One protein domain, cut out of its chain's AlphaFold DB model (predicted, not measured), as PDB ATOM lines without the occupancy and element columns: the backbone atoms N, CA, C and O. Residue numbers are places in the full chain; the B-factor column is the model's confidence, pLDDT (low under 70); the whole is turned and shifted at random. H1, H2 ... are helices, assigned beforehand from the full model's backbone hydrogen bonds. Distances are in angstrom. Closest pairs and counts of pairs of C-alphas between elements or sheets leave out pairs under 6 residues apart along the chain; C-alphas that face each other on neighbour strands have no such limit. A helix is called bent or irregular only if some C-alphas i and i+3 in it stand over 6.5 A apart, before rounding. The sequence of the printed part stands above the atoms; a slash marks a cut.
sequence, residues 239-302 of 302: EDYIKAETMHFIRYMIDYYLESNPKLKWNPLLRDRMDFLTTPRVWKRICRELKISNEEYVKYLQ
ATOM      1  N   GLU A 239     -42.116  25.924  40.305       95.19
ATOM      2  CA  GLU A 239     -41.931  24.682  39.550       95.19
ATOM      3  C   GLU A 239     -40.504  24.557  39.011       95.19
ATOM      4  O   GLU A 239     -39.873  23.516  39.199       95.19
ATOM      5  N   ASP A 240     -39.962  25.625  38.417       95.44
ATOM      6  CA  ASP A 240     -38.585  25.642  37.917       95.44
ATOM      7  C   ASP A 240     -37.574  25.502  39.056       95.44
ATOM      8  O   ASP A 240     -36.617  24.732  38.940       95.44
ATOM      9  N   TYR A 241     -37.828  26.163  40.188       94.44
ATOM     10  CA  TYR A 241     -36.991  26.043  41.379       94.44
ATOM     11  C   TYR A 241     -36.975  24.612  41.921       94.44
ATOM     12  O   TYR A 241     -35.904  24.045  42.133       94.44
ATOM     13  N   ILE A 242     -38.148  23.997  42.117       91.88
ATOM     14  CA  ILE A 242     -38.241  22.611  42.594       91.88
ATOM     15  C   ILE A 242     -37.549  21.679  41.606       91.88
ATOM     16  O   ILE A 242     -36.782  20.815  42.026       91.88
ATOM     17  N   LYS A 243     -37.762  21.867  40.303       91.56
ATOM     18  CA  LYS A 243     -37.133  21.060  39.253       91.56
ATOM     19  C   LYS A 243     -35.609  21.191  39.260       91.56
ATOM     20  O   LYS A 243     -34.916  20.185  39.108       91.56
ATOM     21  N   ALA A 244     -35.083  22.394  39.481       91.81
ATOM     22  CA  ALA A 244     -33.649  22.639  39.615       91.81
ATOM     23  C   ALA A 244     -33.067  22.014  40.896       91.81
ATOM     24  O   ALA A 244     -31.979  21.442  40.866       91.81
ATOM     25  N   GLU A 245     -33.805  22.070  42.007       92.00
ATOM     26  CA  GLU A 245     -33.369  21.578  43.320       92.00
ATOM     27  C   GLU A 245     -33.803  20.136  43.626       92.00
ATOM     28  O   GLU A 245     -33.548  19.628  44.719       92.00
ATOM     29  N   THR A 246     -34.430  19.434  42.676       87.69
ATOM     30  CA  THR A 246     -35.019  18.099  42.897       87.69
ATOM     31  C   THR A 246     -33.993  17.111  43.452       87.69
ATOM     32  O   THR A 246     -34.282  16.370  44.388       87.69
ATOM     33  N   MET A 247     -32.761  17.149  42.939       83.50
ATOM     34  CA  MET A 247     -31.674  16.288  43.419       83.50
ATOM     35  C   MET A 247     -31.313  16.563  44.887       83.50
ATOM     36  O   MET A 247     -31.079  15.623  45.646       83.50
ATOM     37  N   HIS A 248     -31.302  17.833  45.309       86.50
ATOM     38  CA  HIS A 248     -31.035  18.213  46.698       86.50
ATOM     39  C   HIS A 248     -32.156  17.739  47.625       86.50
ATOM     40  O   HIS A 248     -31.877  17.166  48.678       86.50
ATOM     41  N   PHE A 249     -33.415  17.911  47.211       85.94
ATOM     42  CA  PHE A 249     -34.570  17.429  47.969       85.94
ATOM     43  C   PHE A 249     -34.552  15.912  48.145       85.94
ATOM     44  O   PHE A 249     -34.706  15.427  49.266       85.94
ATOM     45  N   ILE A 250     -34.310  15.156  47.073       85.75
ATOM     46  CA  ILE A 250     -34.253  13.690  47.144       85.75
ATOM     47  C   ILE A 250     -33.124  13.247  48.073       85.75
ATOM     48  O   ILE A 250     -33.318  12.369  48.916       85.75
ATOM     49  N   ARG A 251     -31.959  13.894  47.985       84.75
ATOM     50  CA  ARG A 251     -30.834  13.583  48.864       84.75
ATOM     51  C   ARG A 251     -31.154  13.844  50.334       84.75
ATOM     52  O   ARG A 251     -30.900  12.965  51.154       84.75
ATOM     53  N   TYR A 252     -31.749  14.996  50.641       86.94
ATOM     54  CA  TYR A 252     -32.181  15.350  51.993       86.94
ATOM     55  C   TYR A 252     -33.191  14.342  52.550       86.94
ATOM     56  O   TYR A 252     -33.032  13.864  53.670       86.94
ATOM     57  N   MET A 253     -34.193  13.963  51.752       87.88
ATOM     58  CA  MET A 253     -35.193  12.969  52.149       87.88
ATOM     59  C   MET A 253     -34.562  11.617  52.478       87.88
ATOM     60  O   MET A 253     -34.993  10.938  53.407       87.88
ATOM     61  N   ILE A 254     -33.521  11.232  51.744       88.88
ATOM     62  CA  ILE A 254     -32.810   9.979  51.985       88.88
ATOM     63  C   ILE A 254     -31.950  10.064  53.233       88.88
ATOM     64  O   ILE A 254     -31.962   9.122  54.013       88.88
ATOM     65  N   ASP A 255     -31.253  11.173  53.460       88.06
ATOM     66  CA  ASP A 255     -30.468  11.361  54.683       88.06
ATOM     67  C   ASP A 255     -31.377  11.334  55.912       88.06
ATOM     68  O   ASP A 255     -31.132  10.574  56.848       88.06
ATOM     69  N   TYR A 256     -32.512  12.030  55.840       90.06
ATOM     70  CA  TYR A 256     -33.549  11.963  56.862       90.06
ATOM     71  C   TYR A 256     -34.073  10.534  57.061       90.06
ATOM     72  O   TYR A 256     -34.230  10.075  58.190       90.06
ATOM     73  N   TYR A 257     -34.330   9.791  55.983       90.75
ATOM     74  CA  TYR A 257     -34.791   8.405  56.069       90.75
ATOM     75  C   TYR A 257     -33.728   7.470  56.673       90.75
ATOM     76  O   TYR A 257     -34.056   6.594  57.472       90.75
ATOM     77  N   LEU A 258     -32.450   7.666  56.344       91.75
ATOM     78  CA  LEU A 258     -31.343   6.903  56.917       91.75
ATOM     79  C   LEU A 258     -31.177   7.170  58.418       91.75
ATOM     80  O   LEU A 258     -30.908   6.232  59.168       91.75
ATOM     81  N   GLU A 259     -31.344   8.419  58.851       90.69
ATOM     82  CA  GLU A 259     -31.258   8.816  60.263       90.69
ATOM     83  C   GLU A 259     -32.486   8.382  61.069       90.69
ATOM     84  O   GLU A 259     -32.359   7.887  62.190       90.69
ATOM     85  N   SER A 260     -33.678   8.530  60.495       91.69
ATOM     86  CA  SER A 260     -34.943   8.219  61.168       91.69
ATOM     87  C   SER A 260     -35.260   6.725  61.214       91.69
ATOM     88  O   SER A 260     -36.041   6.303  62.068       91.69
ATOM     89  N   ASN A 261     -34.676   5.902  60.333       91.44
ATOM     90  CA  ASN A 261     -34.985   4.477  60.260       91.44
ATOM     91  C   ASN A 261     -33.953   3.617  61.024       91.44
ATOM     92  O   ASN A 261     -32.930   3.207  60.458       91.44
ATOM     93  N   PRO A 262     -34.237   3.214  62.282       88.94
ATOM     94  CA  PRO A 262     -33.286   2.462  63.105       88.94
ATOM     95  C   PRO A 262     -32.951   1.076  62.531       88.94
ATOM     96  O   PRO A 262     -31.951   0.465  62.914       88.94
ATOM     97  N   LYS A 263     -33.760   0.555  61.596       91.00
ATOM     98  CA  LYS A 263     -33.554  -0.769  60.987       91.00
ATOM     99  C   LYS A 263     -32.376  -0.800  60.018       91.00
ATOM    100  O   LYS A 263     -31.832  -1.879  59.785       91.00
ATOM    101  N   LEU A 264     -31.999   0.341  59.439       89.62
ATOM    102  CA  LEU A 264     -30.886   0.427  58.492       89.62
ATOM    103  C   LEU A 264     -29.533   0.467  59.202       89.62
ATOM    104  O   LEU A 264     -28.537   0.077  58.601       89.62
ATOM    105  N   LYS A 265     -29.503   0.844  60.490       91.12
ATOM    106  CA  LYS A 265     -28.272   0.967  61.291       91.12
ATOM    107  C   LYS A 265     -27.210   1.814  60.582       91.12
ATOM    108  O   LYS A 265     -26.021   1.494  60.626       91.12
ATOM    109  N   TRP A 266     -27.653   2.865  59.893       93.62
ATOM    110  CA  TRP A 266     -26.751   3.799  59.245       93.62
ATOM    111  C   TRP A 266     -25.932   4.537  60.307       93.62
ATOM    112  O   TRP A 266     -26.479   5.006  61.304       93.62
ATOM    113  N   ASN A 267     -24.613   4.597  60.118       91.81
ATOM    114  CA  ASN A 267     -23.724   5.347  60.995       91.81
ATOM    115  C   ASN A 267     -22.689   6.102  60.146       91.81
ATOM    116  O   ASN A 267     -21.780   5.459  59.605       91.81
ATOM    117  N   PRO A 268     -22.781   7.442  60.065       90.44
ATOM    118  CA  PRO A 268     -21.901   8.250  59.223       90.44
ATOM    119  C   PRO A 268     -20.438   8.256  59.696       90.44
ATOM    120  O   PRO A 268     -19.556   8.643  58.940       90.44
ATOM    121  N   LEU A 269     -20.155   7.821  60.930       92.69
ATOM    122  CA  LEU A 269     -18.789   7.730  61.458       92.69
ATOM    123  C   LEU A 269     -18.070   6.439  61.049       92.69
ATOM    124  O   LEU A 269     -16.848   6.368  61.147       92.69
ATOM    125  N   LEU A 270     -18.817   5.400  60.657       93.00
ATOM    126  CA  LEU A 270     -18.262   4.064  60.415       93.00
ATOM    127  C   LEU A 270     -18.092   3.736  58.936       93.00
ATOM    128  O   LEU A 270     -17.254   2.904  58.594       93.00
ATOM    129  N   ARG A 271     -18.908   4.327  58.065       91.62
ATOM    130  CA  ARG A 271     -18.924   3.988  56.644       91.62
ATOM    131  C   ARG A 271     -19.261   5.211  55.813       91.62
ATOM    132  O   ARG A 271     -19.984   6.084  56.281       91.62
ATOM    133  N   ASP A 272     -18.747   5.250  54.586       91.44
ATOM    134  CA  ASP A 272     -19.147   6.270  53.628       91.44
ATOM    135  C   ASP A 272     -20.598   6.072  53.167       91.44
ATOM    136  O   ASP A 272     -21.122   4.953  53.092       91.44
ATOM    137  N   ARG A 273     -21.259   7.194  52.887       89.69
ATOM    138  CA  ARG A 273     -22.672   7.246  52.510       89.69
ATOM    139  C   ARG A 273     -22.924   6.495  51.215       89.69
ATOM    140  O   ARG A 273     -23.869   5.710  51.146       89.69
ATOM    141  N   MET A 274     -22.086   6.720  50.207       89.88
ATOM    142  CA  MET A 274     -22.259   6.101  48.894       89.88
ATOM    143  C   MET A 274     -21.995   4.599  48.974       89.88
ATOM    144  O   MET A 274     -22.774   3.808  48.443       89.88
ATOM    145  N   ASP A 275     -20.981   4.184  49.732       92.75
ATOM    146  CA  ASP A 275     -20.700   2.766  49.978       92.75
ATOM    147  C   ASP A 275     -21.877   2.053  50.658       92.75
ATOM    148  O   ASP A 275     -22.200   0.901  50.358       92.75
ATOM    149  N   PHE A 276     -22.534   2.713  51.609       94.44
ATOM    150  CA  PHE A 276     -23.688   2.134  52.284       94.44
ATOM    151  C   PHE A 276     -24.907   2.048  51.374       94.44
ATOM    152  O   PHE A 276     -25.520   0.982  51.286       94.44
ATOM    153  N   LEU A 277     -25.218   3.132  50.665       92.44
ATOM    154  CA  LEU A 277     -26.339   3.194  49.732       92.44
ATOM    155  C   LEU A 277     -26.191   2.171  48.599       92.44
ATOM    156  O   LEU A 277     -27.144   1.465  48.293       92.44
ATOM    157  N   THR A 278     -24.986   1.962  48.071       92.94
ATOM    158  CA  THR A 278     -24.728   0.954  47.022       92.94
ATOM    159  C   THR A 278     -24.825  -0.501  47.498       92.94
ATOM    160  O   THR A 278     -24.810  -1.422  46.679       92.94
ATOM    161  N   THR A 279     -24.991  -0.757  48.801       94.62
ATOM    162  CA  THR A 279     -25.129  -2.125  49.320       94.62
ATOM    163  C   THR A 279     -26.439  -2.762  48.824       94.62
ATOM    164  O   THR A 279     -27.510  -2.226  49.118       94.62
ATOM    165  N   PRO A 280     -26.418  -3.945  48.166       94.62
ATOM    166  CA  PRO A 280     -27.599  -4.560  47.550       94.62
ATOM    167  C   PRO A 280     -28.827  -4.689  48.444       94.62
ATOM    168  O   PRO A 280     -29.958  -4.481  48.013       94.62
ATOM    169  N   ARG A 281     -28.607  -5.020  49.716       94.62
ATOM    170  CA  ARG A 281     -29.683  -5.160  50.701       94.62
ATOM    171  C   ARG A 281     -30.299  -3.814  51.095       94.62
ATOM    172  O   ARG A 281     -31.486  -3.767  51.400       94.62
ATOM    173  N   VAL A 282     -29.506  -2.742  51.092       93.88
ATOM    174  CA  VAL A 282     -29.928  -1.394  51.494       93.88
ATOM    175  C   VAL A 282     -30.734  -0.747  50.379       93.88
ATOM    176  O   VAL A 282     -31.891  -0.404  50.612       93.88
ATOM    177  N   TRP A 283     -30.189  -0.647  49.161       92.81
ATOM    178  CA  TRP A 283     -30.914   0.022  48.078       92.81
ATOM    179  C   TRP A 283     -32.207  -0.703  47.706       92.81
ATOM    180  O   TRP A 283     -33.237  -0.052  47.575       92.81
ATOM    181  N   LYS A 284     -32.222  -2.046  47.664       94.75
ATOM    182  CA  LYS A 284     -33.462  -2.811  47.417       94.75
ATOM    183  C   LYS A 284     -34.537  -2.527  48.465       94.75
ATOM    184  O   LYS A 284     -35.723  -2.503  48.141       94.75
ATOM    185  N   ARG A 285     -34.136  -2.329  49.725       94.12
ATOM    186  CA  ARG A 285     -35.060  -1.967  50.804       94.12
ATOM    187  C   ARG A 285     -35.594  -0.553  50.618       94.12
ATOM    188  O   ARG A 285     -36.801  -0.375  50.700       94.12
ATOM    189  N   ILE A 286     -34.717   0.407  50.325       91.56
ATOM    190  CA  ILE A 286     -35.099   1.797  50.045       91.56
ATOM    191  C   ILE A 286     -36.081   1.846  48.866       91.56
ATOM    192  O   ILE A 286     -37.152   2.424  49.006       91.56
ATOM    193  N   CYS A 287     -35.776   1.170  47.752       92.06
ATOM    194  CA  CYS A 287     -36.667   1.076  46.593       92.06
ATOM    195  C   CYS A 287     -38.044   0.521  46.956       92.06
ATOM    196  O   CYS A 287     -39.063   1.066  46.543       92.06
ATOM    197  N   ARG A 288     -38.084  -0.537  47.775       94.06
ATOM    198  CA  ARG A 288     -39.337  -1.152  48.224       94.06
ATOM    199  C   ARG A 288     -40.145  -0.235  49.141       94.06
ATOM    200  O   ARG A 288     -41.355  -0.141  48.975       94.06
ATOM    201  N   GLU A 289     -39.503   0.396  50.119       91.81
ATOM    202  CA  GLU A 289     -40.190   1.226  51.116       91.81
ATOM    203  C   GLU A 289     -40.644   2.570  50.527       91.81
ATOM    204  O   GLU A 289     -41.731   3.037  50.859       91.81
ATOM    205  N   LEU A 290     -39.868   3.151  49.606       86.88
ATOM    206  CA  LEU A 290     -40.201   4.411  48.929       86.88
ATOM    207  C   LEU A 290     -40.986   4.223  47.623       86.88
ATOM    208  O   LEU A 290     -41.347   5.213  46.997       86.88
ATOM    209  N   LYS A 291     -41.257   2.975  47.210       92.06
ATOM    210  CA  LYS A 291     -41.921   2.631  45.939       92.06
ATOM    211  C   LYS A 291     -41.258   3.271  44.706       92.06
ATOM    212  O   LYS A 291     -41.949   3.671  43.775       92.06
ATOM    213  N   ILE A 292     -39.927   3.346  44.697       90.00
ATOM    214  CA  ILE A 292     -39.147   3.862  43.560       90.00
ATOM    215  C   ILE A 292     -38.535   2.714  42.761       90.00
ATOM    216  O   ILE A 292     -38.151   1.677  43.316       90.00
ATOM    217  N   SER A 293     -38.421   2.905  41.452       93.31
ATOM    218  CA  SER A 293     -37.749   1.948  40.572       93.31
ATOM    219  C   SER A 293     -36.231   1.931  40.805       93.31
ATOM    220  O   SER A 293     -35.648   2.853  41.379       93.31
ATOM    221  N   ASN A 294     -35.565   0.866  40.347       91.75
ATOM    222  CA  ASN A 294     -34.101   0.783  40.403       91.75
ATOM    223  C   ASN A 294     -33.440   1.871  39.533       91.75
ATOM    224  O   ASN A 294     -32.431   2.455  39.911       91.75
ATOM    225  N   GLU A 295     -34.031   2.176  38.380       93.00
ATOM    226  CA  GLU A 295     -33.522   3.195  37.457       93.00
ATOM    227  C   GLU A 295     -33.580   4.594  38.077       93.00
ATOM    228  O   GLU A 295     -32.606   5.344  38.013       93.00
ATOM    229  N   GLU A 296     -34.689   4.926  38.741       88.81
ATOM    230  CA  GLU A 296     -34.819   6.169  39.506       88.81
ATOM    231  C   GLU A 296     -33.831   6.217  40.666       88.81
ATOM    232  O   GLU A 296     -33.179   7.238  40.873       88.81
ATOM    233  N   TYR A 297     -33.668   5.110  41.394       88.69
ATOM    234  CA  TYR A 297     -32.692   5.024  42.476       88.69
ATOM    235  C   TYR A 297     -31.280   5.356  41.982       88.69
ATOM    236  O   TYR A 297     -30.627   6.231  42.547       88.69
ATOM    237  N   VAL A 298     -30.830   4.709  40.903       88.88
ATOM    238  CA  VAL A 298     -29.518   4.967  40.290       88.88
ATOM    239  C   VAL A 298     -29.414   6.421  39.840       88.88
ATOM    240  O   VAL A 298     -28.444   7.090  40.175       88.88
ATOM    241  N   LYS A 299     -30.436   6.946  39.158       86.50
ATOM    242  CA  LYS A 299     -30.459   8.331  38.667       86.50
ATOM    243  C   LYS A 299     -30.312   9.366  39.785       86.50
ATOM    244  O   LYS A 299     -29.726  10.422  39.557       86.50
ATOM    245  N   TYR A 300     -30.882   9.102  40.957       82.38
ATOM    246  CA  TYR A 300     -30.886  10.054  42.064       82.38
ATOM    247  C   TYR A 300     -29.710   9.886  43.033       82.38
ATOM    248  O   TYR A 300     -29.403  10.826  43.770       82.38
ATOM    249  N   LEU A 301     -29.084   8.705  43.079       78.44
ATOM    250  CA  LEU A 301     -28.177   8.325  44.168       78.44
ATOM    251  C   LEU A 301     -26.828   7.754  43.745       78.44
ATOM    252  O   LEU A 301     -26.033   7.481  44.645       78.44
ATOM    253  N   GLN A 302     -26.553   7.586  42.452       68.56
ATOM    254  CA  GLN A 302     -25.216   7.304  41.913       68.56
ATOM    255  C   GLN A 302     -24.719   8.478  41.075       68.56
ATOM    256  O   GLN A 302     -23.513   8.783  41.210       68.56
TER     257      GLN A 302
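AT A GLANCE: This is residues 239 to 302 of the 302 residues of an uncharacterized protein of Ascobolus immersus RN42 (UniProt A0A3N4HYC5). What does the model look like? One long, kinked helix, H1, sticks out at its start, residues 239 to 245, while the short helices H2, H3 and H4 gather on one side of its later part after the chain folds back through a long loop. What is it made of? The printed part has 64 residues with four named helices, in the order H1, H2, H3, H4, and no named strand, and its class is all helix. How large is it? It is compact, with a radius of gyration of the C-alphas of 12.1 A, but elongated in outline, spanning 37 by 23 by 18 A.

IN THESE COORDINATES: Where is the longest helix? H1 is residues 239 to 260, 28.1 A from C-alpha 239 at (-41.931, 24.682, 39.550) to C-alpha 260 at (-34.943, 8.219, 61.168). It is irregular, with C-alphas 244 and 247 7.7 A apart and a kink of 59 degrees near residue 246. Where are the others? H2 is residues 273 to 277, H3 is residues 280 to 290 and 15.5 A long, and H4 is residues 294 to 301, ending at C-alpha 301 at (-28.177, 8.325, 44.168).

HOW THE PARTS SIT: What touches H1? H4 touches it at residues 247 to 251 alone, about perpendicular at 85 degrees; the closest C-alphas, of Met 247 and Tyr 300, are 6.4 A apart. H1 and H3 are near each other, with 5 pairs of C-alphas within 10 A, and H1 and H2 are apart. How do the short helices stand? H3 touches H4, about perpendicular at 84 degrees, with the closest C-alphas, of Cys 287 and Asn 294, 6.7 A apart. H2 is close to H3 but not clearly touching, with the closest C-alphas, of Leu 277 and Trp 283, 5.8 A apart. Are the backbones well paired? Every O i to N i+4 pair is within hydrogen-bond range in H2, H3 and H4, and 16 of 18 are in H1.

THE WHOLE: How far does it reach? The two C-alphas farthest apart, of Glu 239 and Leu 270, are 37.7 A apart. Which links are long? The link H1 to H2, residues 261 to 272, is long, and the other two are tight; the printed part has no cut. Where is confidence low? Residue 302, the chain's last, is under 70; the mean pLDDT of the printed part is 90.3.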